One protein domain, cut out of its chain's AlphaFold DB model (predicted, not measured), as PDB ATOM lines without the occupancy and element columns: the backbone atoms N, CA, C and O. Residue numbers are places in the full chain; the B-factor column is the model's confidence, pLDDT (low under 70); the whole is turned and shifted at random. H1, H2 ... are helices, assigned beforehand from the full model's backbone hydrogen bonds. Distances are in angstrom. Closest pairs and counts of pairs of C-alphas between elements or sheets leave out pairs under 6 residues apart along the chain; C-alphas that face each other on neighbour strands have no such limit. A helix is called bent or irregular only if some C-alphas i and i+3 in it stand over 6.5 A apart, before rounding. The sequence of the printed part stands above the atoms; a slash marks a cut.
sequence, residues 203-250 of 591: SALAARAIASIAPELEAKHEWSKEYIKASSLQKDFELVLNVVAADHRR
ATOM      1  N   SER A 203      14.936 -27.667  -9.651       90.38
ATOM      2  CA  SER A 203      15.245 -26.470 -10.433       90.38
ATOM      3  C   SER A 203      16.342 -25.640  -9.774       90.38
ATOM      4  O   SER A 203      17.328 -25.277 -10.427       90.38
ATOM      5  N   ALA A 204      16.243 -25.409  -8.461       91.69
ATOM      6  CA  ALA A 204      17.274 -24.703  -7.704       91.69
ATOM      7  C   ALA A 204      18.613 -25.459  -7.701       91.69
ATOM      8  O   ALA A 204      19.679 -24.853  -7.861       91.69
ATOM      9  N   LEU A 205      18.582 -26.787  -7.560       91.44
ATOM     10  CA  LEU A 205      19.784 -27.623  -7.615       91.44
ATOM     11  C   LEU A 205      20.392 -27.681  -9.016       91.44
ATOM     12  O   LEU A 205      21.611 -27.557  -9.137       91.44
ATOM     13  N   ALA A 206      19.573 -27.788 -10.065       94.06
ATOM     14  CA  ALA A 206      20.031 -27.695 -11.448       94.06
ATOM     15  C   ALA A 206      20.715 -26.346 -11.709       94.06
ATOM     16  O   ALA A 206      21.832 -26.310 -12.224       94.06
ATOM     17  N   ALA A 207      20.113 -25.244 -11.252       92.81
ATOM     18  CA  ALA A 207      20.688 -23.911 -11.401       92.81
ATOM     19  C   ALA A 207      22.043 -23.786 -10.682       92.81
ATOM     20  O   ALA A 207      22.998 -23.248 -11.245       92.81
ATOM     21  N   ARG A 208      22.163 -24.325  -9.459       94.12
ATOM     22  CA  ARG A 208      23.434 -24.362  -8.711       94.12
ATOM     23  C   ARG A 208      24.487 -25.226  -9.403       94.12
ATOM     24  O   ARG A 208      25.645 -24.815  -9.482       94.12
ATOM     25  N   ALA A 209      24.101 -26.393  -9.910       93.06
ATOM     26  CA  ALA A 209      25.009 -27.295 -10.606       93.06
ATOM     27  C   ALA A 209      25.532 -26.662 -11.902       93.06
ATOM     28  O   ALA A 209      26.742 -26.618 -12.116       93.06
ATOM     29  N   ILE A 210      24.652 -26.062 -12.707       93.69
ATOM     30  CA  ILE A 210      25.034 -25.352 -13.933       93.69
ATOM     31  C   ILE A 210      25.926 -24.156 -13.614       93.69
ATOM     32  O   ILE A 210      26.949 -23.974 -14.268       93.69
ATOM     33  N   ALA A 211      25.605 -23.380 -12.576       92.81
ATOM     34  CA  ALA A 211      26.449 -22.269 -12.141       92.81
ATOM     35  C   ALA A 211      27.868 -22.722 -11.756       92.81
ATOM     36  O   ALA A 211      28.826 -21.991 -12.003       92.81
ATOM     37  N   SER A 212      28.016 -23.928 -11.196       94.62
ATOM     38  CA  SER A 212      29.324 -24.476 -10.820       94.62
ATOM     39  C   SER A 212      30.185 -24.897 -12.019       94.62
ATOM     40  O   SER A 212      31.403 -24.735 -11.967       94.62
ATOM     41  N   ILE A 213      29.568 -25.373 -13.109       93.44
ATOM     42  CA  ILE A 213      30.276 -25.825 -14.324       93.44
ATOM     43  C   ILE A 213      30.357 -24.752 -15.419       93.44
ATOM     44  O   ILE A 213      31.152 -24.880 -16.347       93.44
ATOM     45  N   ALA A 214      29.569 -23.677 -15.317       92.44
ATOM     46  CA  ALA A 214      29.520 -22.604 -16.308       92.44
ATOM     47  C   ALA A 214      30.901 -22.005 -16.655       92.44
ATOM     48  O   ALA A 214      31.166 -21.846 -17.845       92.44
ATOM     49  N   PRO A 215      31.819 -21.742 -15.697       93.88
ATOM     50  CA  PRO A 215      33.146 -21.219 -16.033       93.88
ATOM     51  C   PRO A 215      33.975 -22.174 -16.904       93.88
ATOM     52  O   PRO A 215      34.748 -21.734 -17.751       93.88
ATOM     53  N   GLU A 216      33.822 -23.487 -16.712       94.19
ATOM     54  CA  GLU A 216      34.525 -24.494 -17.511       94.19
ATOM     55  C   GLU A 216      33.911 -24.639 -18.906       94.19
ATOM     56  O   GLU A 216      34.644 -24.727 -19.892       94.19
ATOM     57  N   LEU A 217      32.579 -24.601 -19.001       92.19
ATOM     58  CA  LEU A 217      31.860 -24.595 -20.275       92.19
ATOM     59  C   LEU A 217      32.236 -23.376 -21.131       92.19
ATOM     60  O   LEU A 217      32.475 -23.519 -22.331       92.19
ATOM     61  N   GLU A 218      32.369 -22.201 -20.512       91.88
ATOM     62  CA  GLU A 218      32.856 -20.986 -21.175       91.88
ATOM     63  C   GLU A 218      34.308 -21.151 -21.649       91.88
ATOM     64  O   GLU A 218      34.619 -20.881 -22.809       91.88
ATOM     65  N   ALA A 219      35.202 -21.620 -20.772       92.75
ATOM     66  CA  ALA A 219      36.639 -21.638 -21.040       92.75
ATOM     67  C   ALA A 219      37.100 -22.756 -21.989       92.75
ATOM     68  O   ALA A 219      38.078 -22.573 -22.713       92.75
ATOM     69  N   LYS A 220      36.455 -23.928 -21.955       93.56
ATOM     70  CA  LYS A 220      36.905 -25.128 -22.684       93.56
ATOM     71  C   LYS A 220      35.983 -25.554 -23.816       93.56
ATOM     72  O   LYS A 220      36.417 -26.305 -24.687       93.56
ATOM     73  N   HIS A 221      34.728 -25.118 -23.788       88.44
ATOM     74  CA  HIS A 221      33.706 -25.577 -24.725       88.44
ATOM     75  C   HIS A 221      33.062 -24.437 -25.522       88.44
ATOM     76  O   HIS A 221      32.216 -24.719 -26.361       88.44
ATOM     77  N   GLU A 222      33.483 -23.183 -25.305       90.69
ATOM     78  CA  GLU A 222      32.983 -21.980 -25.996       90.69
ATOM     79  C   GLU A 222      31.474 -21.734 -25.809       90.69
ATOM     80  O   GLU A 222      30.822 -21.076 -26.622       90.69
ATOM     81  N   TRP A 223      30.883 -22.246 -24.726       92.56
ATOM     82  CA  TRP A 223      29.470 -22.009 -24.432       92.56
ATOM     83  C   TRP A 223      29.301 -20.626 -23.809       92.56
ATOM     84  O   TRP A 223      29.757 -20.385 -22.695       92.56
ATOM     85  N   SER A 224      28.613 -19.716 -24.501       89.12
ATOM     86  CA  SER A 224      28.261 -18.419 -23.918       89.12
ATOM     87  C   SER A 224      27.170 -18.555 -22.852       89.12
ATOM     88  O   SER A 224      26.383 -19.506 -22.850       89.12
ATOM     89  N   LYS A 225      27.055 -17.554 -21.971       86.81
ATOM     90  CA  LYS A 225      25.985 -17.492 -20.960       86.81
ATOM     91  C   LYS A 225      24.595 -17.523 -21.589       86.81
ATOM     92  O   LYS A 225      23.675 -18.124 -21.035       86.81
ATOM     93  N   GLU A 226      24.437 -16.881 -22.741       88.25
ATOM     94  CA  GLU A 226      23.192 -16.864 -23.508       88.25
ATOM     95  C   GLU A 226      22.878 -18.250 -24.077       88.25
ATOM     96  O   GLU A 226      21.729 -18.683 -24.012       88.25
ATOM     97  N   TYR A 227      23.893 -18.968 -24.570       89.88
ATOM     98  CA  TYR A 227      23.729 -20.329 -25.072       89.88
ATOM     99  C   TYR A 227      23.370 -21.307 -23.949       89.88
ATOM    100  O   TYR A 227      22.419 -22.067 -24.098       89.88
ATOM    101  N   ILE A 228      24.044 -21.231 -22.792       87.06
ATOM    102  CA  ILE A 228      23.718 -22.045 -21.607       87.06
ATOM    103  C   ILE A 228      22.243 -21.860 -21.224       87.06
ATOM    104  O   ILE A 228      21.529 -22.847 -21.053       87.06
ATOM    105  N   LYS A 229      21.761 -20.609 -21.166       86.62
ATOM    106  CA  LYS A 229      20.356 -20.297 -20.845       86.62
ATOM    107  C   LYS A 229      19.354 -20.774 -21.900       86.62
ATOM    108  O   LYS A 229      18.230 -21.102 -21.541       86.62
ATOM    109  N   ALA A 230      19.731 -20.769 -23.178       86.00
ATOM    110  CA  ALA A 230      18.871 -21.205 -24.279       86.00
ATOM    111  C   ALA A 230      18.929 -22.724 -24.544       86.00
ATOM    112  O   ALA A 230      18.117 -23.242 -25.310       86.00
ATOM    113  N   SER A 231      19.893 -23.429 -23.946       89.88
ATOM    114  CA  SER A 231      20.098 -24.872 -24.114       89.88
ATOM    115  C   SER A 231      19.097 -25.722 -23.315       89.88
ATOM    116  O   SER A 231      18.377 -25.226 -22.449       89.88
ATOM    117  N   SER A 232      19.083 -27.038 -23.564       92.75
ATOM    118  CA  SER A 232      18.316 -28.006 -22.763       92.75
ATOM    119  C   SER A 232      18.947 -28.319 -21.405       92.75
ATOM    120  O   SER A 232      18.326 -29.016 -20.611       92.75
ATOM    121  N   LEU A 233      20.141 -27.789 -21.107       91.69
ATOM    122  CA  LEU A 233      20.961 -28.205 -19.968       91.69
ATOM    123  C   LEU A 233      20.212 -28.123 -18.630       91.69
ATOM    124  O   LEU A 233      20.258 -29.065 -17.849       91.69
ATOM    125  N   GLN A 234      19.471 -27.036 -18.391       92.19
ATOM    126  CA  GLN A 234      18.632 -26.885 -17.194       92.19
ATOM    127  C   GLN A 234      17.582 -27.993 -17.100       92.19
ATOM    128  O   GLN A 234      17.454 -28.635 -16.061       92.19
ATOM    129  N   LYS A 235      16.876 -28.257 -18.200       92.75
ATOM    130  CA  LYS A 235      15.829 -29.278 -18.264       92.75
ATOM    131  C   LYS A 235      16.396 -30.689 -18.091       92.75
ATOM    132  O   LYS A 235      15.760 -31.522 -17.455       92.75
ATOM    133  N   ASP A 236      17.587 -30.949 -18.626       94.06
ATOM    134  CA  ASP A 236      18.258 -32.246 -18.524       94.06
ATOM    135  C   ASP A 236      18.761 -32.500 -17.091       94.06
ATOM    136  O   ASP A 236      18.568 -33.590 -16.553       94.06
ATOM    137  N   PHE A 237      19.321 -31.479 -16.428       93.69
ATOM    138  CA  PHE A 237      19.671 -31.549 -15.003       93.69
ATOM    139  C   PHE A 237      18.435 -31.747 -14.124       93.69
ATOM    140  O   PHE A 237      18.441 -32.617 -13.257       93.69
ATOM    141  N   GLU A 238      17.368 -30.979 -14.359       93.88
ATOM    142  CA  GLU A 238      16.098 -31.138 -13.646       93.88
ATOM    143  C   GLU A 238      15.521 -32.541 -13.841       93.88
ATOM    144  O   GLU A 238      15.054 -33.143 -12.879       93.88
ATOM    145  N   LEU A 239      15.576 -33.102 -15.051       92.12
ATOM    146  CA  LEU A 239      15.106 -34.460 -15.322       92.12
ATOM    147  C   LEU A 239      15.880 -35.492 -14.493       92.12
ATOM    148  O   LEU A 239      15.262 -36.313 -13.817       92.12
ATOM    149  N   VAL A 240      17.215 -35.438 -14.507       90.19
ATOM    150  CA  VAL A 240      18.056 -36.372 -13.740       90.19
ATOM    151  C   VAL A 240      17.844 -36.190 -12.241       90.19
ATOM    152  O   VAL A 240      17.675 -37.178 -11.534       90.19
ATOM    153  N   LEU A 241      17.796 -34.952 -11.748       89.25
ATOM    154  CA  LEU A 241      17.552 -34.664 -10.334       89.25
ATOM    155  C   LEU A 241      16.164 -35.116  -9.890       89.25
ATOM    156  O   LEU A 241      16.039 -35.630  -8.788       89.25
ATOM    157  N   ASN A 242      15.143 -35.001 -10.738       83.00
ATOM    158  CA  ASN A 242      13.815 -35.539 -10.451       83.00
ATOM    159  C   ASN A 242      13.808 -37.074 -10.426       83.00
ATOM    160  O   ASN A 242      13.140 -37.660  -9.579       83.00
ATOM    161  N   VAL A 243      14.568 -37.736 -11.305       80.25
ATOM    162  CA  VAL A 243      14.739 -39.200 -11.271       80.25
ATOM    163  C   VAL A 243      15.470 -39.632  -9.999       80.25
ATOM    164  O   VAL A 243      15.014 -40.550  -9.324       80.25
ATOM    165  N   VAL A 244      16.559 -38.951  -9.633       77.69
ATOM    166  CA  VAL A 244      17.320 -39.222  -8.402       77.69
ATOM    167  C   VAL A 244      16.481 -38.921  -7.169       77.69
ATOM    168  O   VAL A 244      16.480 -39.718  -6.243       77.69
ATOM    169  N   ALA A 245      15.722 -37.826  -7.157       72.31
ATOM    170  CA  ALA A 245      14.796 -37.509  -6.078       72.31
ATOM    171  C   ALA A 245      13.715 -38.583  -5.945       72.31
ATOM    172  O   ALA A 245      13.418 -39.006  -4.840       72.31
ATOM    173  N   ALA A 246      13.162 -39.079  -7.053       64.31
ATOM    174  CA  ALA A 246      12.194 -40.175  -7.034       64.31
ATOM    175  C   ALA A 246      12.801 -41.524  -6.600       64.31
ATOM    176  O   ALA A 246      12.069 -42.381  -6.111       64.31
ATOM    177  N   ASP A 247      14.103 -41.733  -6.797       61.44
ATOM    178  CA  ASP A 247      14.843 -42.915  -6.332       61.44
ATOM    179  C   ASP A 247      15.294 -42.789  -4.864       61.44
ATOM    180  O   ASP A 247      15.328 -43.776  -4.135       61.44
ATOM    181  N   HIS A 248      15.599 -41.571  -4.410       59.19
ATOM    182  CA  HIS A 248      15.948 -41.248  -3.026       59.19
ATOM    183  C   HIS A 248      14.709 -41.294  -2.119       59.19
ATOM    184  O   HIS A 248      14.718 -42.023  -1.132       59.19
ATOM    185  N   ARG A 249      13.592 -40.684  -2.553       56.41
ATOM    186  CA  ARG A 249      12.264 -40.808  -1.917       56.41
ATOM    187  C   ARG A 249      11.810 -42.261  -1.768       56.41
ATOM    188  O   ARG A 249      11.023 -42.578  -0.885       56.41
ATOM    189  N   ARG A 250      12.299 -43.153  -2.635       52.44
ATOM    190  CA  ARG A 250      11.993 -44.587  -2.617       52.44
ATOM    191  C   ARG A 250      12.738 -45.378  -1.535       52.44
ATOM    192  O   ARG A 250      12.640 -46.597  -1.556       52.44
TER     193      ARG A 250
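This is residues 203 to 250 of the 591 residues of the protein "WD40-repeat-containing domain protein" of Lophiotrema nucula (UniProt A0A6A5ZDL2). The kinked helix H1, the short helix H2 and the first half of H3 form a loose triangle, in which the first residues of H1 fold back to H3. The far end of H3, residues 243 to 250, sticks out as an arm and adds to the length. The printed part has 48 residues, with three named helices in the order H1, H2, H3 and no named strand: all helix, loose, radius of gyration of the C-alphas 12.1 A, spans 39 by 17 by 15 A.

H1, residues 203 to 221, spans 23.4 A from C-alpha 203 at (15.245, -26.470, -10.433). It has a kink of 45 degrees near residue 213 and is irregular: C-alphas 212 and 215 are 7.2 A apart. H2 is residues 225 to 230, 8.7 A. H3, residues 233 to 250, spans 25.5 A, ending at C-alpha 250 (11.993, -44.587, -2.617).

H1, with residues 203 to 210 alone, touches residues 233 to 241 of H3, at a steep tilt of 44 degrees, opposite ways; the closest C-alphas, of Ala 206 and Phe 237, are 5.3 A apart. H1, with residues 214 to 218 alone, only just touches H2, with 3 pairs of C-alphas within 8 A, the closest those of Glu 218 and Lys 225, 7.7 A. H2 and H3 meet only through their link. Every O i to N i+4 pair is within hydrogen-bond range in H2, 13 of 15 in H1 and 13 of 14 in H3.

The C-alphas farthest apart, of Glu 222 and Arg 250, are 38.7 A apart. The printed part has no cut, and both links are tight. Mean pLDDT of the printed part is 87.0; residues 246 to 250 are under 70.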